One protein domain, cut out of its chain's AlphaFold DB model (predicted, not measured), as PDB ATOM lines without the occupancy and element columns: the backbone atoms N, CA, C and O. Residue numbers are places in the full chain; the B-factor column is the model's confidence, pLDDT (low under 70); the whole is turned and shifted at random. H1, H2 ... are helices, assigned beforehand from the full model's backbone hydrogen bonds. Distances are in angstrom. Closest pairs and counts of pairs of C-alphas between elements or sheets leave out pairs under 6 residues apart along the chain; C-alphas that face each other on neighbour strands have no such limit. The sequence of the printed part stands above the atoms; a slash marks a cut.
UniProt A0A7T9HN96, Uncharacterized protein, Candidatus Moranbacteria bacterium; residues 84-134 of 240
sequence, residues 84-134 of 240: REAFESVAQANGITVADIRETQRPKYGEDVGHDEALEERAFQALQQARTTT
ATOM      1  N   ARG A  84     -10.411 -28.508   8.755       93.81
ATOM      2  CA  ARG A  84      -9.578 -29.692   8.534       93.81
ATOM      3  C   ARG A  84     -10.395 -30.847   7.957       93.81
ATOM      4  O   ARG A  84      -9.994 -31.450   6.968       93.81
ATOM      5  N   GLU A  85     -11.544 -31.135   8.556       95.25
ATOM      6  CA  GLU A  85     -12.441 -32.212   8.146       95.25
ATOM      7  C   GLU A  85     -13.007 -31.968   6.739       95.25
ATOM      8  O   GLU A  85     -13.140 -32.909   5.952       95.25
ATOM      9  N   ALA A  86     -13.297 -30.710   6.388       93.75
ATOM     10  CA  ALA A  86     -13.713 -30.337   5.039       93.75
ATOM     11  C   ALA A  86     -12.597 -30.599   4.013       93.75
ATOM     12  O   ALA A  86     -12.849 -31.231   2.985       93.75
ATOM     13  N   PHE A  87     -11.361 -30.183   4.306       94.69
ATOM     14  CA  PHE A  87     -10.206 -30.441   3.440       94.69
ATOM     15  C   PHE A  87      -9.908 -31.940   3.302       94.69
ATOM     16  O   PHE A  87      -9.683 -32.409   2.189       94.69
ATOM     17  N   GLU A  88      -9.945 -32.707   4.394       96.19
ATOM     18  CA  GLU A  88      -9.736 -34.164   4.376       96.19
ATOM     19  C   GLU A  88     -10.811 -34.883   3.541       96.19
ATOM     20  O   GLU A  88     -10.484 -35.718   2.696       96.19
ATOM     21  N   SER A  89     -12.085 -34.514   3.716       96.56
ATOM     22  CA  SER A  89     -13.210 -35.075   2.956       96.56
ATOM     23  C   SER A  89     -13.091 -34.791   1.455       96.56
ATOM     24  O   SER A  89     -13.253 -35.689   0.622       96.56
ATOM     25  N   VAL A  90     -12.746 -33.554   1.091       96.06
ATOM     26  CA  VAL A  90     -12.593 -33.152  -0.311       96.06
ATOM     27  C   VAL A  90     -11.356 -33.783  -0.954       96.06
ATOM     28  O   VAL A  90     -11.436 -34.241  -2.095       96.06
ATOM     29  N   ALA A  91     -10.239 -33.885  -0.228       95.88
ATOM     30  CA  ALA A  91      -9.050 -34.595  -0.695       95.88
ATOM     31  C   ALA A  91      -9.373 -36.063  -1.013       95.88
ATOM     32  O   ALA A  91      -9.086 -36.546  -2.112       95.88
ATOM     33  N   GLN A  92     -10.072 -36.741  -0.096       96.38
ATOM     34  CA  GLN A  92     -10.506 -38.124  -0.283       96.38
ATOM     35  C   GLN A  92     -11.428 -38.283  -1.500       96.38
ATOM     36  O   GLN A  92     -11.234 -39.207  -2.291       96.38
ATOM     37  N   ALA A  93     -12.402 -37.386  -1.679       95.62
ATOM     38  CA  ALA A  93     -13.331 -37.422  -2.810       95.62
ATOM     39  C   ALA A  93     -12.634 -37.250  -4.173       95.62
ATOM     40  O   ALA A  93     -13.107 -37.788  -5.174       95.62
ATOM     41  N   ASN A  94     -11.502 -36.544  -4.204       93.94
ATOM     42  CA  ASN A  94     -10.725 -36.277  -5.415       93.94
ATOM     43  C   ASN A  94      -9.523 -37.225  -5.598       93.94
ATOM     44  O   ASN A  94      -8.793 -37.117  -6.586       93.94
ATOM     45  N   GLY A  95      -9.321 -38.177  -4.677       94.94
ATOM     46  CA  GLY A  95      -8.219 -39.141  -4.738       94.94
ATOM     47  C   GLY A  95      -6.835 -38.495  -4.611       94.94
ATOM     48  O   GLY A  95      -5.886 -38.971  -5.232       94.94
ATOM     49  N   ILE A  96      -6.739 -37.410  -3.843       95.44
ATOM     50  CA  ILE A  96      -5.507 -36.663  -3.554       95.44
ATOM     51  C   ILE A  96      -5.326 -36.528  -2.036       95.44
ATOM     52  O   ILE A  96      -6.182 -36.946  -1.253       95.44
ATOM     53  N   THR A  97      -4.213 -35.955  -1.595       95.31
ATOM     54  CA  THR A  97      -3.962 -35.655  -0.182       95.31
ATOM     55  C   THR A  97      -4.283 -34.198   0.149       95.31
ATOM     56  O   THR A  97      -4.310 -33.330  -0.721       95.31
ATOM     57  N   VAL A  98      -4.473 -33.894   1.437       93.19
ATOM     58  CA  VAL A  98      -4.567 -32.499   1.902       93.19
ATOM     59  C   VAL A  98      -3.285 -31.726   1.572       93.19
ATOM     60  O   VAL A  98      -3.353 -30.541   1.269       93.19
ATOM     61  N   ALA A  99      -2.121 -32.385   1.582       91.06
ATOM     62  CA  ALA A  99      -0.859 -31.754   1.206       91.06
ATOM     63  C   ALA A  99      -0.863 -31.306  -0.265       91.06
ATOM     64  O   ALA A  99      -0.451 -30.183  -0.535       91.06
ATOM     65  N   ASP A 100      -1.413 -32.114  -1.177       90.94
ATOM     66  CA  ASP A 100      -1.533 -31.752  -2.599       90.94
ATOM     67  C   ASP A 100      -2.403 -30.499  -2.784       90.94
ATOM     68  O   ASP A 100      -2.010 -29.573  -3.487       90.94
ATOM     69  N   ILE A 101      -3.543 -30.422  -2.080       89.69
ATOM     70  CA  ILE A 101      -4.424 -29.234  -2.071       89.69
ATOM     71  C   ILE A 101      -3.688 -27.990  -1.558       89.69
ATOM     72  O   ILE A 101      -3.953 -26.870  -1.983       89.69
ATOM     73  N   ARG A 102      -2.780 -28.155  -0.595       83.94
ATOM     74  CA  ARG A 102      -2.052 -27.031   0.008       83.94
ATOM     75  C   ARG A 102      -0.848 -26.604  -0.816       83.94
ATOM     76  O   ARG A 102      -0.502 -25.426  -0.794       83.94
ATOM     77  N   GLU A 103      -0.231 -27.514  -1.560       82.19
ATOM     78  CA  GLU A 103       0.887 -27.181  -2.442       82.19
ATOM     79  C   GLU A 103       0.449 -26.210  -3.549       82.19
ATOM     80  O   GLU A 103       1.213 -25.317  -3.903       82.19
ATOM     81  N   THR A 104      -0.814 -26.262  -4.000       75.81
ATOM     82  CA  THR A 104      -1.353 -25.275  -4.960       75.81
ATOM     83  C   THR A 104      -1.467 -23.860  -4.391       75.81
ATOM     84  O   THR A 104      -1.701 -22.915  -5.137       75.81
ATOM     85  N   GLN A 105      -1.355 -23.690  -3.070       67.25
ATOM     86  CA  GLN A 105      -1.348 -22.376  -2.423       67.25
ATOM     87  C   GLN A 105       0.062 -21.800  -2.282       67.25
ATOM     88  O   GLN A 105       0.205 -20.638  -1.900       67.25
ATOM     89  N   ARG A 106       1.108 -22.596  -2.531       66.38
ATOM     90  CA  ARG A 106       2.486 -22.119  -2.445       66.38
ATOM     91  C   ARG A 106       2.881 -21.440  -3.753       66.38
ATOM     92  O   ARG A 106       2.596 -21.977  -4.822       66.38
ATOM     93  N   PRO A 107       3.567 -20.288  -3.699       56.69
ATOM     94  CA  PRO A 107       4.106 -19.699  -4.909       56.69
ATOM     95  C   PRO A 107       5.183 -20.629  -5.481       56.69
ATOM     96  O   PRO A 107       6.108 -21.038  -4.774       56.69
ATOM     97  N   LYS A 108       5.049 -20.981  -6.759       61.69
ATOM     98  CA  LYS A 108       6.021 -21.805  -7.477       61.69
ATOM     99  C   LYS A 108       7.137 -20.905  -7.999       61.69
ATOM    100  O   LYS A 108       6.953 -20.191  -8.980       61.69
ATOM    101  N   TYR A 109       8.289 -20.921  -7.337       51.19
ATOM    102  CA  TYR A 109       9.457 -20.149  -7.762       51.19
ATOM    103  C   TYR A 109      10.414 -21.029  -8.558       51.19
ATOM    104  O   TYR A 109      11.163 -21.796  -7.967       51.19
ATOM    105  N   GLY A 110      10.393 -20.906  -9.889       47.25
ATOM    106  CA  GLY A 110      11.502 -21.271 -10.786       47.25
ATOM    107  C   GLY A 110      11.990 -22.727 -10.804       47.25
ATOM    108  O   GLY A 110      12.896 -23.033 -11.577       47.25
ATOM    109  N   GLU A 111      11.436 -23.626  -9.994       51.25
ATOM    110  CA  GLU A 111      11.821 -25.030  -9.995       51.25
ATOM    111  C   GLU A 111      10.975 -25.803 -11.008       51.25
ATOM    112  O   GLU A 111       9.754 -25.919 -10.890       51.25
ATOM    113  N   ASP A 112      11.669 -26.354 -12.002       48.16
ATOM    114  CA  ASP A 112      11.181 -27.301 -13.005       48.16
ATOM    115  C   ASP A 112      10.936 -28.672 -12.327       48.16
ATOM    116  O   ASP A 112      11.549 -29.695 -12.639       48.16
ATOM    117  N   VAL A 113      10.112 -28.683 -11.273       54.53
ATOM    118  CA  VAL A 113       9.704 -29.905 -10.577       54.53
ATOM    119  C   VAL A 113       8.667 -30.575 -11.462       54.53
ATOM    120  O   VAL A 113       7.657 -29.944 -11.779       54.53
ATOM    121  N   GLY A 114       8.929 -31.827 -11.860       55.38
ATOM    122  CA  GLY A 114       8.093 -32.621 -12.769       55.38
ATOM    123  C   GLY A 114       6.604 -32.339 -12.583       55.38
ATOM    124  O   GLY A 114       6.001 -32.778 -11.605       55.38
ATOM    125  N   HIS A 115       6.054 -31.540 -13.498       65.44
ATOM    126  CA  HIS A 115       4.721 -30.967 -13.375       65.44
ATOM    127  C   HIS A 115       3.682 -32.008 -13.764       65.44
ATOM    128  O   HIS A 115       3.517 -32.321 -14.942       65.44
ATOM    129  N   ASP A 116       2.977 -32.557 -12.779       83.38
ATOM    130  CA  ASP A 116       1.723 -33.254 -13.046       83.38
ATOM    131  C   ASP A 116       0.598 -32.210 -13.091       83.38
ATOM    132  O   ASP A 116      -0.049 -31.919 -12.083       83.38
ATOM    133  N   GLU A 117       0.385 -31.628 -14.275       84.31
ATOM    134  CA  GLU A 117      -0.684 -30.651 -14.534       84.31
ATOM    135  C   GLU A 117      -2.067 -31.191 -14.125       84.31
ATOM    136  O   GLU A 117      -2.924 -30.448 -13.650       84.31
ATOM    137  N   ALA A 118      -2.292 -32.505 -14.258       87.12
ATOM    138  CA  ALA A 118      -3.559 -33.128 -13.899       87.12
ATOM    139  C   ALA A 118      -3.729 -33.277 -12.379       87.12
ATOM    140  O   ALA A 118      -4.860 -33.269 -11.880       87.12
ATOM    141  N   LEU A 119      -2.645 -33.457 -11.623       88.19
ATOM    142  CA  LEU A 119      -2.681 -33.380 -10.162       88.19
ATOM    143  C   LEU A 119      -2.951 -31.947  -9.697       88.19
ATOM    144  O   LEU A 119      -3.792 -31.757  -8.823       88.19
ATOM    145  N   GLU A 120      -2.296 -30.957 -10.302       87.31
ATOM    146  CA  GLU A 120      -2.486 -29.547  -9.957       87.31
ATOM    147  C   GLU A 120      -3.915 -29.069 -10.210       87.31
ATOM    148  O   GLU A 120      -4.528 -28.497  -9.310       87.31
ATOM    149  N   GLU A 121      -4.477 -29.355 -11.384       89.56
ATOM    150  CA  GLU A 121      -5.858 -28.984 -11.706       89.56
ATOM    151  C   GLU A 121      -6.843 -29.609 -10.704       89.56
ATOM    152  O   GLU A 121      -7.727 -28.931 -10.175       89.56
ATOM    153  N   ARG A 122      -6.658 -30.894 -10.361       92.00
ATOM    154  CA  ARG A 122      -7.485 -31.570  -9.346       92.00
ATOM    155  C   ARG A 122      -7.321 -30.949  -7.965       92.00
ATOM    156  O   ARG A 122      -8.313 -30.762  -7.265       92.00
ATOM    157  N   ALA A 123      -6.094 -30.636  -7.565       91.38
ATOM    158  CA  ALA A 123      -5.808 -30.017  -6.281       91.38
ATOM    159  C   ALA A 123      -6.388 -28.597  -6.189       91.38
ATOM    160  O   ALA A 123      -6.958 -28.240  -5.159       91.38
ATOM    161  N   PHE A 124      -6.355 -27.829  -7.280       89.81
ATOM    162  CA  PHE A 124      -6.981 -26.514  -7.364       89.81
ATOM    163  C   PHE A 124      -8.511 -26.603  -7.275       89.81
ATOM    164  O   PHE A 124      -9.130 -25.892  -6.483       89.81
ATOM    165  N   GLN A 125      -9.143 -27.520  -8.012       91.06
ATOM    166  CA  GLN A 125     -10.589 -27.753  -7.909       91.06
ATOM    167  C   GLN A 125     -10.998 -28.193  -6.496       91.06
ATOM    168  O   GLN A 125     -11.960 -27.669  -5.929       91.06
ATOM    169  N   ALA A 126     -10.234 -29.109  -5.901       92.88
ATOM    170  CA  ALA A 126     -10.423 -29.563  -4.531       92.88
ATOM    171  C   ALA A 126     -10.254 -28.420  -3.519       92.88
ATOM    172  O   ALA A 126     -11.044 -28.306  -2.585       92.88
ATOM    173  N   LEU A 127      -9.294 -27.515  -3.723       90.56
ATOM    174  CA  LEU A 127      -9.141 -26.327  -2.888       90.56
ATOM    175  C   LEU A 127     -10.398 -25.450  -2.924       90.56
ATOM    176  O   LEU A 127     -10.915 -25.055  -1.876       90.56
ATOM    177  N   GLN A 128     -10.906 -25.165  -4.123       90.81
ATOM    178  CA  GLN A 128     -12.112 -24.355  -4.295       90.81
ATOM    179  C   GLN A 128     -13.322 -25.027  -3.631       90.81
ATOM    180  O   GLN A 128     -14.066 -24.377  -2.896       90.81
ATOM    181  N   GLN A 129     -13.480 -26.342  -3.806       92.25
ATOM    182  CA  GLN A 129     -14.548 -27.108  -3.168       92.25
ATOM    183  C   GLN A 129     -14.430 -27.090  -1.635       92.25
ATOM    184  O   GLN A 129     -15.420 -26.805  -0.956       92.25
ATOM    185  N   ALA A 130     -13.241 -27.338  -1.080       90.62
ATOM    186  CA  ALA A 130     -13.006 -27.316   0.362       90.62
ATOM    187  C   ALA A 130     -13.387 -25.955   0.956       90.62
ATOM    188  O   ALA A 130     -14.189 -25.901   1.884       90.62
ATOM    189  N   ARG A 131     -12.949 -24.852   0.339       87.06
ATOM    190  CA  ARG A 131     -13.279 -23.484   0.781       87.06
ATOM    191  C   ARG A 131     -14.772 -23.183   0.811       87.06
ATOM    192  O   ARG A 131     -15.238 -22.502   1.723       87.06
ATOM    193  N   THR A 132     -15.519 -23.690  -0.168       87.81
ATOM    194  CA  THR A 132     -16.985 -23.535  -0.208       87.81
ATOM    195  C   THR A 132     -17.722 -24.431   0.784       87.81
ATOM    196  O   THR A 132     -18.856 -24.129   1.145       87.81
ATOM    197  N   THR A 133     -17.094 -25.523   1.226       86.31
ATOM    198  CA  THR A 133     -17.702 -26.501   2.142       86.31
ATOM    199  C   THR A 133     -17.360 -26.201   3.604       86.31
ATOM    200  O   THR A 133     -18.124 -26.566   4.496       86.31
ATOM    201  N   THR A 134     -16.234 -25.528   3.863       85.44
ATOM    202  CA  THR A 134     -15.814 -25.118   5.207       85.44
ATOM    203  C   THR A 134     -16.848 -24.186   5.849       85.44
ATOM    204  O   THR A 134     -17.179 -23.144   5.277       85.44
TER     205      THR A 134
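What this domain is: This is residues 84 to 134 of the 240 residues of an uncharacterized protein of Candidatus Moranbacteria bacterium (UniProt A0A7T9HN96). A long helix, H3, crosses over two shorter helices, H1 and H2, and the three make a small, tight body from which a long loop, residues 106 to 118 with the first two residues of H3, sticks out at one end. The printed part has 51 residues with three named helices in the order H1, H2, H3 and no named strand; the class is all helix. The helix packing is mostly crossed. The whole is compact, with a radius of gyration of the C-alphas of 11.0 A, yet elongated in outline, spanning 32 by 18 by 13 A.

Where its parts are: H3, residues 117 to 133, measures 24.2 A from its first C-alpha at (-0.684, -30.651, -14.534) to its last at (-17.702, -26.501, 2.142). H1, residues 84 to 94, measures 15.5 A and begins with C-alpha 84 at (-9.578, -29.692, 8.534). H2 is short, residues 98 to 103.

How they stand to each other: H3 touches H1 at a steep tilt of 42 degrees, opposite ways; their closest C-alphas, those of Phe 87 and Ala 130, are 5.2 A apart. H3 also touches H2, at a steep tilt of 66 degrees, opposite ways, with the C-alphas of Ile 101 and Ala 123 closest at 4.5 A. H1 and H2 touch and are about perpendicular, at 88 degrees; their closest C-alphas, those of Ala 91 and Val 98, are 5.6 A apart. In H1, H2 and H3 every O i to N i+4 pair is within hydrogen-bond range.

The domain as a whole: The C-alphas of Asp 112 and Thr 134, the two farthest apart, are 32.6 A from each other. Without residues 106 to 118, which stand free, the body spans 20 by 15 by 13 A. The link from H1 to H2 is tight, and that from H2 to H3 is long, with 13 residues. The printed part has no cut. Its mean pLDDT is 83.4, and residues 105 to 115 are under 70.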